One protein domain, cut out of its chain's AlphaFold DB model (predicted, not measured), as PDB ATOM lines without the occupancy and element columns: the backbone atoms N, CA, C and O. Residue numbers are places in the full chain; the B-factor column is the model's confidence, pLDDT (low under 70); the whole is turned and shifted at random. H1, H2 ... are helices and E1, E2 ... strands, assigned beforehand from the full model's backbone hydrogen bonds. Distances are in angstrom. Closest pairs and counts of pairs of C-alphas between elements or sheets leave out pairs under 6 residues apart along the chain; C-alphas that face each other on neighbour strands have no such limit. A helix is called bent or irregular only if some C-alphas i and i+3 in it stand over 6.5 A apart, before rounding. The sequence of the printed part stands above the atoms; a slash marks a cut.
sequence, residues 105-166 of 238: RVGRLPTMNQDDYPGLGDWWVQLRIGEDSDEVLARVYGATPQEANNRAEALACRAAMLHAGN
ATOM      1  N   ARG A 105      16.276  -9.137 -46.230       75.50
ATOM      2  CA  ARG A 105      15.393  -8.011 -45.891       75.50
ATOM      3  C   ARG A 105      14.074  -8.071 -46.658       75.50
ATOM      4  O   ARG A 105      14.013  -8.517 -47.805       75.50
ATOM      5  N   VAL A 106      13.012  -7.573 -46.025       81.06
ATOM      6  CA  VAL A 106      11.675  -7.447 -46.625       81.06
ATOM      7  C   VAL A 106      11.573  -6.124 -47.388       81.06
ATOM      8  O   VAL A 106      11.847  -5.052 -46.848       81.06
ATOM      9  N   GLY A 107      11.171  -6.187 -48.656       75.12
ATOM     10  CA  GLY A 107      10.890  -5.012 -49.476       75.12
ATOM     11  C   GLY A 107       9.678  -4.242 -48.947       75.12
ATOM     12  O   GLY A 107       8.668  -4.829 -48.580       75.12
ATOM     13  N   ARG A 108       9.752  -2.907 -48.940       67.69
ATOM     14  CA  ARG A 108       8.749  -2.046 -48.282       67.69
ATOM     15  C   ARG A 108       7.389  -1.945 -48.994       67.69
ATOM     16  O   ARG A 108       6.514  -1.242 -48.501       67.69
ATOM     17  N   LEU A 109       7.211  -2.580 -50.155       76.62
ATOM     18  CA  LEU A 109       6.041  -2.373 -51.014       76.62
ATOM     19  C   LEU A 109       5.356  -3.698 -51.378       76.62
ATOM     20  O   LEU A 109       5.833  -4.407 -52.270       76.62
ATOM     21  N   PRO A 110       4.208  -4.006 -50.747       79.25
ATOM     22  CA  PRO A 110       3.254  -4.960 -51.287       79.25
ATOM     23  C   PRO A 110       2.847  -4.526 -52.685       79.25
ATOM     24  O   PRO A 110       2.367  -3.413 -52.899       79.25
ATOM     25  N   THR A 111       3.046  -5.419 -53.636       80.56
ATOM     26  CA  THR A 111       2.720  -5.195 -55.033       80.56
ATOM     27  C   THR A 111       1.565  -6.107 -55.402       80.56
ATOM     28  O   THR A 111       1.537  -7.276 -55.023       80.56
ATOM     29  N   MET A 112       0.584  -5.559 -56.111       81.94
ATOM     30  CA  MET A 112      -0.549  -6.338 -56.589       81.94
ATOM     31  C   MET A 112      -0.060  -7.352 -57.626       81.94
ATOM     32  O   MET A 112       0.738  -7.016 -58.507       81.94
ATOM     33  N   ASN A 113      -0.504  -8.596 -57.494       79.19
ATOM     34  CA  ASN A 113      -0.185  -9.649 -58.436       79.19
ATOM     35  C   ASN A 113      -0.923  -9.385 -59.756       79.19
ATOM     36  O   ASN A 113      -2.138  -9.207 -59.763       79.19
ATOM     37  N   GLN A 114      -0.175  -9.310 -60.856       74.81
ATOM     38  CA  GLN A 114      -0.720  -9.152 -62.210       74.81
ATOM     39  C   GLN A 114      -0.572 -10.435 -63.036       74.81
ATOM     40  O   GLN A 114      -0.921 -10.437 -64.213       74.81
ATOM     41  N   ASP A 115      -0.046 -11.508 -62.441       76.00
ATOM     42  CA  ASP A 115       0.123 -12.782 -63.125       76.00
ATOM     43  C   ASP A 115      -1.231 -13.505 -63.222       76.00
ATOM     44  O   ASP A 115      -1.927 -13.679 -62.222       76.00
ATOM     45  N   ASP A 116      -1.573 -14.010 -64.411       61.94
ATOM     46  CA  ASP A 116      -2.784 -14.811 -64.676       61.94
ATOM     47  C   ASP A 116      -2.759 -16.208 -64.013       61.94
ATOM     48  O   ASP A 116      -3.588 -17.068 -64.314       61.94
ATOM     49  N   TYR A 117      -1.793 -16.479 -63.129       58.06
ATOM     50  CA  TYR A 117      -1.589 -17.797 -62.539       58.06
ATOM     51  C   TYR A 117      -2.488 -17.992 -61.305       58.06
ATOM     52  O   TYR A 117      -2.237 -17.392 -60.252       58.06
ATOM     53  N   PRO A 118      -3.535 -18.836 -61.384       58.72
ATOM     54  CA  PRO A 118      -4.482 -18.986 -60.290       58.72
ATOM     55  C   PRO A 118      -3.815 -19.636 -59.071       58.72
ATOM     56  O   PRO A 118      -3.103 -20.633 -59.184       58.72
ATOM     57  N   GLY A 119      -4.095 -19.093 -57.883       65.88
ATOM     58  CA  GLY A 119      -3.789 -19.744 -56.604       65.88
ATOM     59  C   GLY A 119      -2.540 -19.264 -55.860       65.88
ATOM     60  O   GLY A 119      -2.277 -19.776 -54.776       65.88
ATOM     61  N   LEU A 120      -1.793 -18.281 -56.377       69.31
ATOM     62  CA  LEU A 120      -0.655 -17.696 -55.648       69.31
ATOM     63  C   LEU A 120      -1.074 -16.574 -54.680       69.31
ATOM     64  O   LEU A 120      -0.448 -16.425 -53.637       69.31
ATOM     65  N   GLY A 121      -2.168 -15.859 -54.959       74.56
ATOM     66  CA  GLY A 121      -2.675 -14.742 -54.149       74.56
ATOM     67  C   GLY A 121      -2.607 -13.405 -54.891       74.56
ATOM     68  O   GLY A 121      -1.852 -13.263 -55.852       74.56
ATOM     69  N   ASP A 122      -3.409 -12.436 -54.447       83.31
ATOM     70  CA  ASP A 122      -3.601 -11.145 -55.132       83.31
ATOM     71  C   ASP A 122      -2.474 -10.133 -54.858       83.31
ATOM     72  O   ASP A 122      -2.405  -9.084 -55.498       83.31
ATOM     73  N   TRP A 123      -1.579 -10.425 -53.908       84.44
ATOM     74  CA  TRP A 123      -0.496  -9.538 -53.481       84.44
ATOM     75  C   TRP A 123       0.808 -10.293 -53.273       84.44
ATOM     76  O   TRP A 123       0.805 -11.452 -52.862       84.44
ATOM     77  N   TRP A 124       1.935  -9.617 -53.488       84.50
ATOM     78  CA  TRP A 124       3.261 -10.156 -53.211       84.50
ATOM     79  C   TRP A 124       4.239  -9.113 -52.668       84.50
ATOM     80  O   TRP A 124       4.104  -7.917 -52.915       84.50
ATOM     81  N   VAL A 125       5.246  -9.580 -51.928       85.50
ATOM     82  CA  VAL A 125       6.317  -8.768 -51.326       85.50
ATOM     83  C   VAL A 125       7.682  -9.371 -51.668       85.50
ATOM     84  O   VAL A 125       7.828 -10.591 -51.731       85.50
ATOM     85  N   GLN A 126       8.688  -8.530 -51.917       86.50
ATOM     86  CA  GLN A 126      10.051  -8.974 -52.242       86.50
ATOM     87  C   GLN A 126      10.839  -9.347 -50.993       86.50
ATOM     88  O   GLN A 126      10.842  -8.596 -50.021       86.50
ATOM     89  N   LEU A 127      11.590 -10.440 -51.073       84.06
ATOM     90  CA  LEU A 127      12.747 -10.685 -50.219       84.06
ATOM     91  C   LEU A 127      14.007 -10.329 -51.005       84.06
ATOM     92  O   LEU A 127      14.118 -10.689 -52.178       84.06
ATOM     93  N   ARG A 128      14.930  -9.607 -50.372       79.44
ATOM     94  CA  ARG A 128      16.203  -9.157 -50.956       79.44
ATOM     95  C   ARG A 128      17.371  -9.614 -50.091       79.44
ATOM     96  O   ARG A 128      17.172  -9.802 -48.892       79.44
ATOM     97  N   ILE A 129      18.551  -9.781 -50.684       76.00
ATOM     98  CA  ILE A 129      19.787 -10.174 -49.984       76.00
ATOM     99  C   ILE A 129      20.808  -9.043 -50.055       76.00
ATOM    100  O   ILE A 129      21.064  -8.527 -51.137       76.00
ATOM    101  N   GLY A 130      21.453  -8.724 -48.935       64.19
ATOM    102  CA  GLY A 130      22.602  -7.815 -48.891       64.19
ATOM    103  C   GLY A 130      22.247  -6.391 -48.461       64.19
ATOM    104  O   GLY A 130      21.106  -5.944 -48.578       64.19
ATOM    105  N   GLU A 131      23.245  -5.687 -47.924       57.00
ATOM    106  CA  GLU A 131      23.070  -4.390 -47.255       57.00
ATOM    107  C   GLU A 131      22.540  -3.296 -48.202       57.00
ATOM    108  O   GLU A 131      21.697  -2.503 -47.777       57.00
ATOM    109  N   ASP A 132      22.930  -3.358 -49.486       57.19
ATOM    110  CA  ASP A 132      22.630  -2.367 -50.535       57.19
ATOM    111  C   ASP A 132      22.132  -2.971 -51.871       57.19
ATOM    112  O   ASP A 132      22.101  -2.281 -52.892       57.19
ATOM    113  N   SER A 133      21.770  -4.260 -51.924       54.62
ATOM    114  CA  SER A 133      21.473  -4.913 -53.209       54.62
ATOM    115  C   SER A 133      20.001  -4.783 -53.653       54.62
ATOM    116  O   SER A 133      19.055  -4.952 -52.876       54.62
ATOM    117  N   ASP A 134      19.813  -4.527 -54.952       59.34
ATOM    118  CA  ASP A 134      18.531  -4.634 -55.668       59.34
ATOM    119  C   ASP A 134      18.185  -6.092 -56.046       59.34
ATOM    120  O   ASP A 134      17.208  -6.343 -56.759       59.34
ATOM    121  N   GLU A 135      18.970  -7.072 -55.589       71.56
ATOM    122  CA  GLU A 135      18.790  -8.473 -55.949       71.56
ATOM    123  C   GLU A 135      17.586  -9.072 -55.215       71.56
ATOM    124  O   GLU A 135      17.547  -9.206 -53.987       71.56
ATOM    125  N   VAL A 136      16.564  -9.423 -55.996       75.12
ATOM    126  CA  VAL A 136      15.354 -10.072 -55.495       75.12
ATOM    127  C   VAL A 136      15.625 -11.564 -55.339       75.12
ATOM    128  O   VAL A 136      15.701 -12.289 -56.327       75.12
ATOM    129  N   LEU A 137      15.692 -12.021 -54.091       79.56
ATOM    130  CA  LEU A 137      15.805 -13.435 -53.734       79.56
ATOM    131  C   LEU A 137      14.511 -14.195 -54.047       79.56
ATOM    132  O   LEU A 137      14.540 -15.295 -54.593       79.56
ATOM    133  N   ALA A 138      13.366 -13.634 -53.651       83.12
ATOM    134  CA  ALA A 138      12.071 -14.290 -53.797       83.12
ATOM    135  C   ALA A 138      10.902 -13.296 -53.750       83.12
ATOM    136  O   ALA A 138      11.040 -12.165 -53.278       83.12
ATOM    137  N   ARG A 139       9.722 -13.750 -54.192       86.00
ATOM    138  CA  ARG A 139       8.433 -13.069 -53.998       86.00
ATOM    139  C   ARG A 139       7.549 -13.901 -53.077       86.00
ATOM    140  O   ARG A 139       7.319 -15.080 -53.336       86.00
ATOM    141  N   VAL A 140       7.060 -13.284 -52.010       86.62
ATOM    142  CA  VAL A 140       6.185 -13.908 -51.015       86.62
ATOM    143  C   VAL A 140       4.763 -13.448 -51.271       86.62
ATOM    144  O   VAL A 140       4.495 -12.253 -51.184       86.62
ATOM    145  N   TYR A 141       3.866 -14.384 -51.577       85.25
ATOM    146  CA  TYR A 141       2.485 -14.069 -51.930       85.25
ATOM    147  C   TYR A 141       1.512 -14.178 -50.741       85.25
ATOM    148  O   TYR A 141       1.687 -14.991 -49.821       85.25
ATOM    149  N   GLY A 142       0.456 -13.365 -50.786       82.44
ATOM    150  CA  GLY A 142      -0.662 -13.345 -49.843       82.44
ATOM    151  C   GLY A 142      -1.961 -12.897 -50.519       82.44
ATOM    152  O   GLY A 142      -1.940 -12.276 -51.582       82.44
ATOM    153  N   ALA A 143      -3.106 -13.206 -49.910       82.88
ATOM    154  CA  ALA A 143      -4.408 -12.777 -50.424       82.88
ATOM    155  C   ALA A 143      -4.655 -11.276 -50.184       82.88
ATOM    156  O   ALA A 143      -5.454 -10.652 -50.872       82.88
ATOM    157  N   THR A 144      -3.949 -10.670 -49.224       81.94
ATOM    158  CA  THR A 144      -4.002  -9.229 -48.933       81.94
ATOM    159  C   THR A 144      -2.592  -8.630 -48.850       81.94
ATOM    160  O   THR A 144      -1.641  -9.368 -48.569       81.94
ATOM    161  N   PRO A 145      -2.427  -7.297 -49.015       81.31
ATOM    162  CA  PRO A 145      -1.122  -6.645 -48.862       81.31
ATOM    163  C   PRO A 145      -0.499  -6.918 -47.488       81.31
ATOM    164  O   PRO A 145       0.695  -7.185 -47.372       81.31
ATOM    165  N   GLN A 146      -1.333  -6.876 -46.442       81.38
ATOM    166  CA  GLN A 146      -0.904  -7.093 -45.064       81.38
ATOM    167  C   GLN A 146      -0.448  -8.535 -44.833       81.38
ATOM    168  O   GLN A 146       0.548  -8.766 -44.157       81.38
ATOM    169  N   GLU A 147      -1.156  -9.511 -45.402       83.06
ATOM    170  CA  GLU A 147      -0.776 -10.917 -45.294       83.06
ATOM    171  C   GLU A 147       0.555 -11.200 -45.996       83.06
ATOM    172  O   GLU A 147       1.403 -11.889 -45.429       83.06
ATOM    173  N   ALA A 148       0.767 -10.641 -47.192       80.75
ATOM    174  CA  ALA A 148       2.028 -10.782 -47.911       80.75
ATOM    175  C   ALA A 148       3.205 -10.187 -47.111       80.75
ATOM    176  O   ALA A 148       4.249 -10.830 -46.997       80.75
ATOM    177  N   ASN A 149       3.008  -9.022 -46.479       80.12
ATOM    178  CA  ASN A 149       3.995  -8.406 -45.582       80.12
ATOM    179  C   ASN A 149       4.291  -9.278 -44.360       80.12
ATOM    180  O   ASN A 149       5.443  -9.634 -44.132       80.12
ATOM    181  N   ASN A 150       3.264  -9.678 -43.609       80.38
ATOM    182  CA  ASN A 150       3.436 -10.474 -42.392       80.38
ATOM    183  C   ASN A 150       4.155 -11.804 -42.680       80.38
ATOM    184  O   ASN A 150       4.985 -12.257 -41.892       80.38
ATOM    185  N   ARG A 151       3.855 -12.439 -43.822       81.06
ATOM    186  CA  ARG A 151       4.533 -13.667 -44.267       81.06
ATOM    187  C   ARG A 151       5.997 -13.408 -44.616       81.06
ATOM    188  O   ARG A 151       6.853 -14.203 -44.234       81.06
ATOM    189  N   ALA A 152       6.287 -12.319 -45.324       82.12
ATOM    190  CA  ALA A 152       7.653 -11.952 -45.677       82.12
ATOM    191  C   ALA A 152       8.492 -11.620 -44.431       82.12
ATOM    192  O   ALA A 152       9.619 -12.098 -44.313       82.12
ATOM    193  N   GLU A 153       7.924 -10.889 -43.469       79.56
ATOM    194  CA  GLU A 153       8.558 -10.586 -42.181       79.56
ATOM    195  C   GLU A 153       8.852 -11.855 -41.383       79.56
ATOM    196  O   GLU A 153       9.982 -12.052 -40.944       79.56
ATOM    197  N   ALA A 154       7.887 -12.770 -41.266       79.00
ATOM    198  CA  ALA A 154       8.095 -14.036 -40.570       79.00
ATOM    199  C   ALA A 154       9.230 -14.871 -41.194       79.00
ATOM    200  O   ALA A 154      10.007 -15.502 -40.472       79.00
ATOM    201  N   LEU A 155       9.350 -14.864 -42.526       81.06
ATOM    202  CA  LEU A 155      10.428 -15.550 -43.240       81.06
ATOM    203  C   LEU A 155      11.789 -14.886 -43.002       81.06
ATOM    204  O   LEU A 155      12.753 -15.595 -42.710       81.06
ATOM    205  N   ALA A 156      11.864 -13.555 -43.060       77.50
ATOM    206  CA  ALA A 156      13.092 -12.810 -42.788       77.50
ATOM    207  C   ALA A 156      13.553 -12.978 -41.328       77.50
ATOM    208  O   ALA A 156      14.719 -13.285 -41.079       77.50
ATOM    209  N   CYS A 157      12.636 -12.887 -40.359       74.19
ATOM    210  CA  CYS A 157      12.939 -13.125 -38.945       74.19
ATOM    211  C   CYS A 157      13.448 -14.548 -38.706       74.19
ATOM    212  O   CYS A 157      14.435 -14.745 -38.000       74.19
ATOM    213  N   ARG A 158      12.808 -15.553 -39.317       74.50
ATOM    214  CA  ARG A 158      13.245 -16.946 -39.196       74.50
ATOM    215  C   ARG A 158      14.626 -17.165 -39.809       74.50
ATOM    216  O   ARG A 158      15.422 -17.892 -39.224       74.50
ATOM    217  N   ALA A 159      14.926 -16.533 -40.943       71.25
ATOM    218  CA  ALA A 159      16.254 -16.585 -41.544       71.25
ATOM    219  C   ALA A 159      17.313 -15.957 -40.627       71.25
ATOM    220  O   ALA A 159      18.327 -16.592 -40.348       71.25
ATOM    221  N   ALA A 160      17.048 -14.774 -40.068       68.12
ATOM    222  CA  ALA A 160      17.950 -14.122 -39.119       68.12
ATOM    223  C   ALA A 160      18.218 -14.989 -37.875       68.12
ATOM    224  O   ALA A 160      19.360 -15.108 -37.436       68.12
ATOM    225  N   MET A 161      17.191 -15.658 -37.341       70.88
ATOM    226  CA  MET A 161      17.344 -16.594 -36.220       70.88
ATOM    227  C   MET A 161      18.193 -17.822 -36.574       70.88
ATOM    228  O   MET A 161      18.927 -18.315 -35.722       70.88
ATOM    229  N   LEU A 162      18.108 -18.316 -37.812       67.38
ATOM    230  CA  LEU A 162      18.937 -19.426 -38.290       67.38
ATOM    231  C   LEU A 162      20.398 -18.999 -38.483       67.38
ATOM    232  O   LEU A 162      21.293 -19.765 -38.140       67.38
ATOM    233  N   HIS A 163      20.643 -17.773 -38.952       57.12
ATOM    234  CA  HIS A 163      21.994 -17.212 -39.048       57.12
ATOM    235  C   HIS A 163      22.613 -16.934 -37.669       57.12
ATOM    236  O   HIS A 163      23.777 -17.255 -37.450       57.12
ATOM    237  N   ALA A 164      21.840 -16.426 -36.702       53.16
ATOM    238  CA  ALA A 164      22.315 -16.169 -35.337       53.16
ATOM    239  C   ALA A 164      22.627 -17.446 -34.525       53.16
ATOM    240  O   ALA A 164      23.278 -17.367 -33.485       53.16
ATOM    241  N   GLY A 165      22.185 -18.621 -34.993       46.59
ATOM    242  CA  GLY A 165      22.545 -19.926 -34.428       46.59
ATOM    243  C   GLY A 165      24.005 -20.336 -34.670       46.59
ATOM    244  O   GLY A 165      24.483 -21.266 -34.022       46.59
ATOM    245  N   ASN A 166      24.718 -19.620 -35.548       48.09
ATOM    246  CA  ASN A 166      26.168 -19.679 -35.708       48.09
ATOM    247  C   ASN A 166      26.769 -18.419 -35.055       48.09
ATOM    248  O   ASN A 166      26.794 -17.345 -35.649       48.09
TER     249      ASN A 166
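What this domain is: This is residues 105 to 166 of the 238 residues of an uncharacterized protein of Klebsiella quasipneumoniae (UniProt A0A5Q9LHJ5). A two-stranded antiparallel hairpin, E1 and E2, has one long helix, H1, packed lengthwise over one face with its residues 145 to 156, while the far end of the helix, with residues 161 to 166, sticks out free. Two short stretches before the hairpin, residues 105 to 106 and 111 to 112, pair with E1, and a loop follows them at the end where E1 begins. The printed part has 62 residues, with two named strands and one named helix in the order E1, E2, H1, and its class is mixed, helices and strands. It is only just compact, close to loose, with a radius of gyration of the C-alphas of 12.3 A, and only just elongated, spanning 41 by 21 by 17 A.

How they stand to each other: The sheet has E1, residues 123 to 129, and E2, residues 136 to 142, as antiparallel neighbours, with 154 degrees between their N-to-C directions. They form a hairpin over a short link of 6 residues. N 125 and O 140 are 2.9 A apart, and N 142 and O 123 are 2.8 A apart, both within hydrogen-bond range. The C-alphas of residues 124 and 141 face each other at 4.2 A. Outside the named strands, residues 105 to 106 pair antiparallel with residues 127 to 128 of E1, and residues 111 to 112 pair antiparallel with residues 123 to 124 of E1. H1, residues 145 to 164, follows E2 over a tight link of 2 residues. The closest C-alphas of E2 and H1 are those of Gly 142 and Ala 148, 4.2 A apart. The closest C-alphas of E1 and H1 are those of Trp 124 and Ala 148, 5.5 A apart. In H1 every O i to N i+4 pair is within hydrogen-bond range.

Where its parts are: E1 begins at C-alpha 123, (-0.496, -9.538, -53.481), and measures 20.6 A from first to last C-alpha. E2 measures 17.3 A and ends at C-alpha 142, (-0.662, -13.345, -49.843). H1 measures 28.7 A, from Pro 145 to C-alpha 164 at (22.315, -16.169, -35.337), and is not bent.

The domain as a whole: The two C-alphas farthest apart in the domain are those of Asp 116 and Asn 166, 41.2 A. The printed part has no cut, and neither link between named elements is long. Residues 105 to 122 are a long stretch with no named element. The mean pLDDT of the printed part is 74.3, and it is under 70 in 17 residues: residue 108, residues 116 to 120, residues 130 to 134, residue 160 and residues 162 to 166.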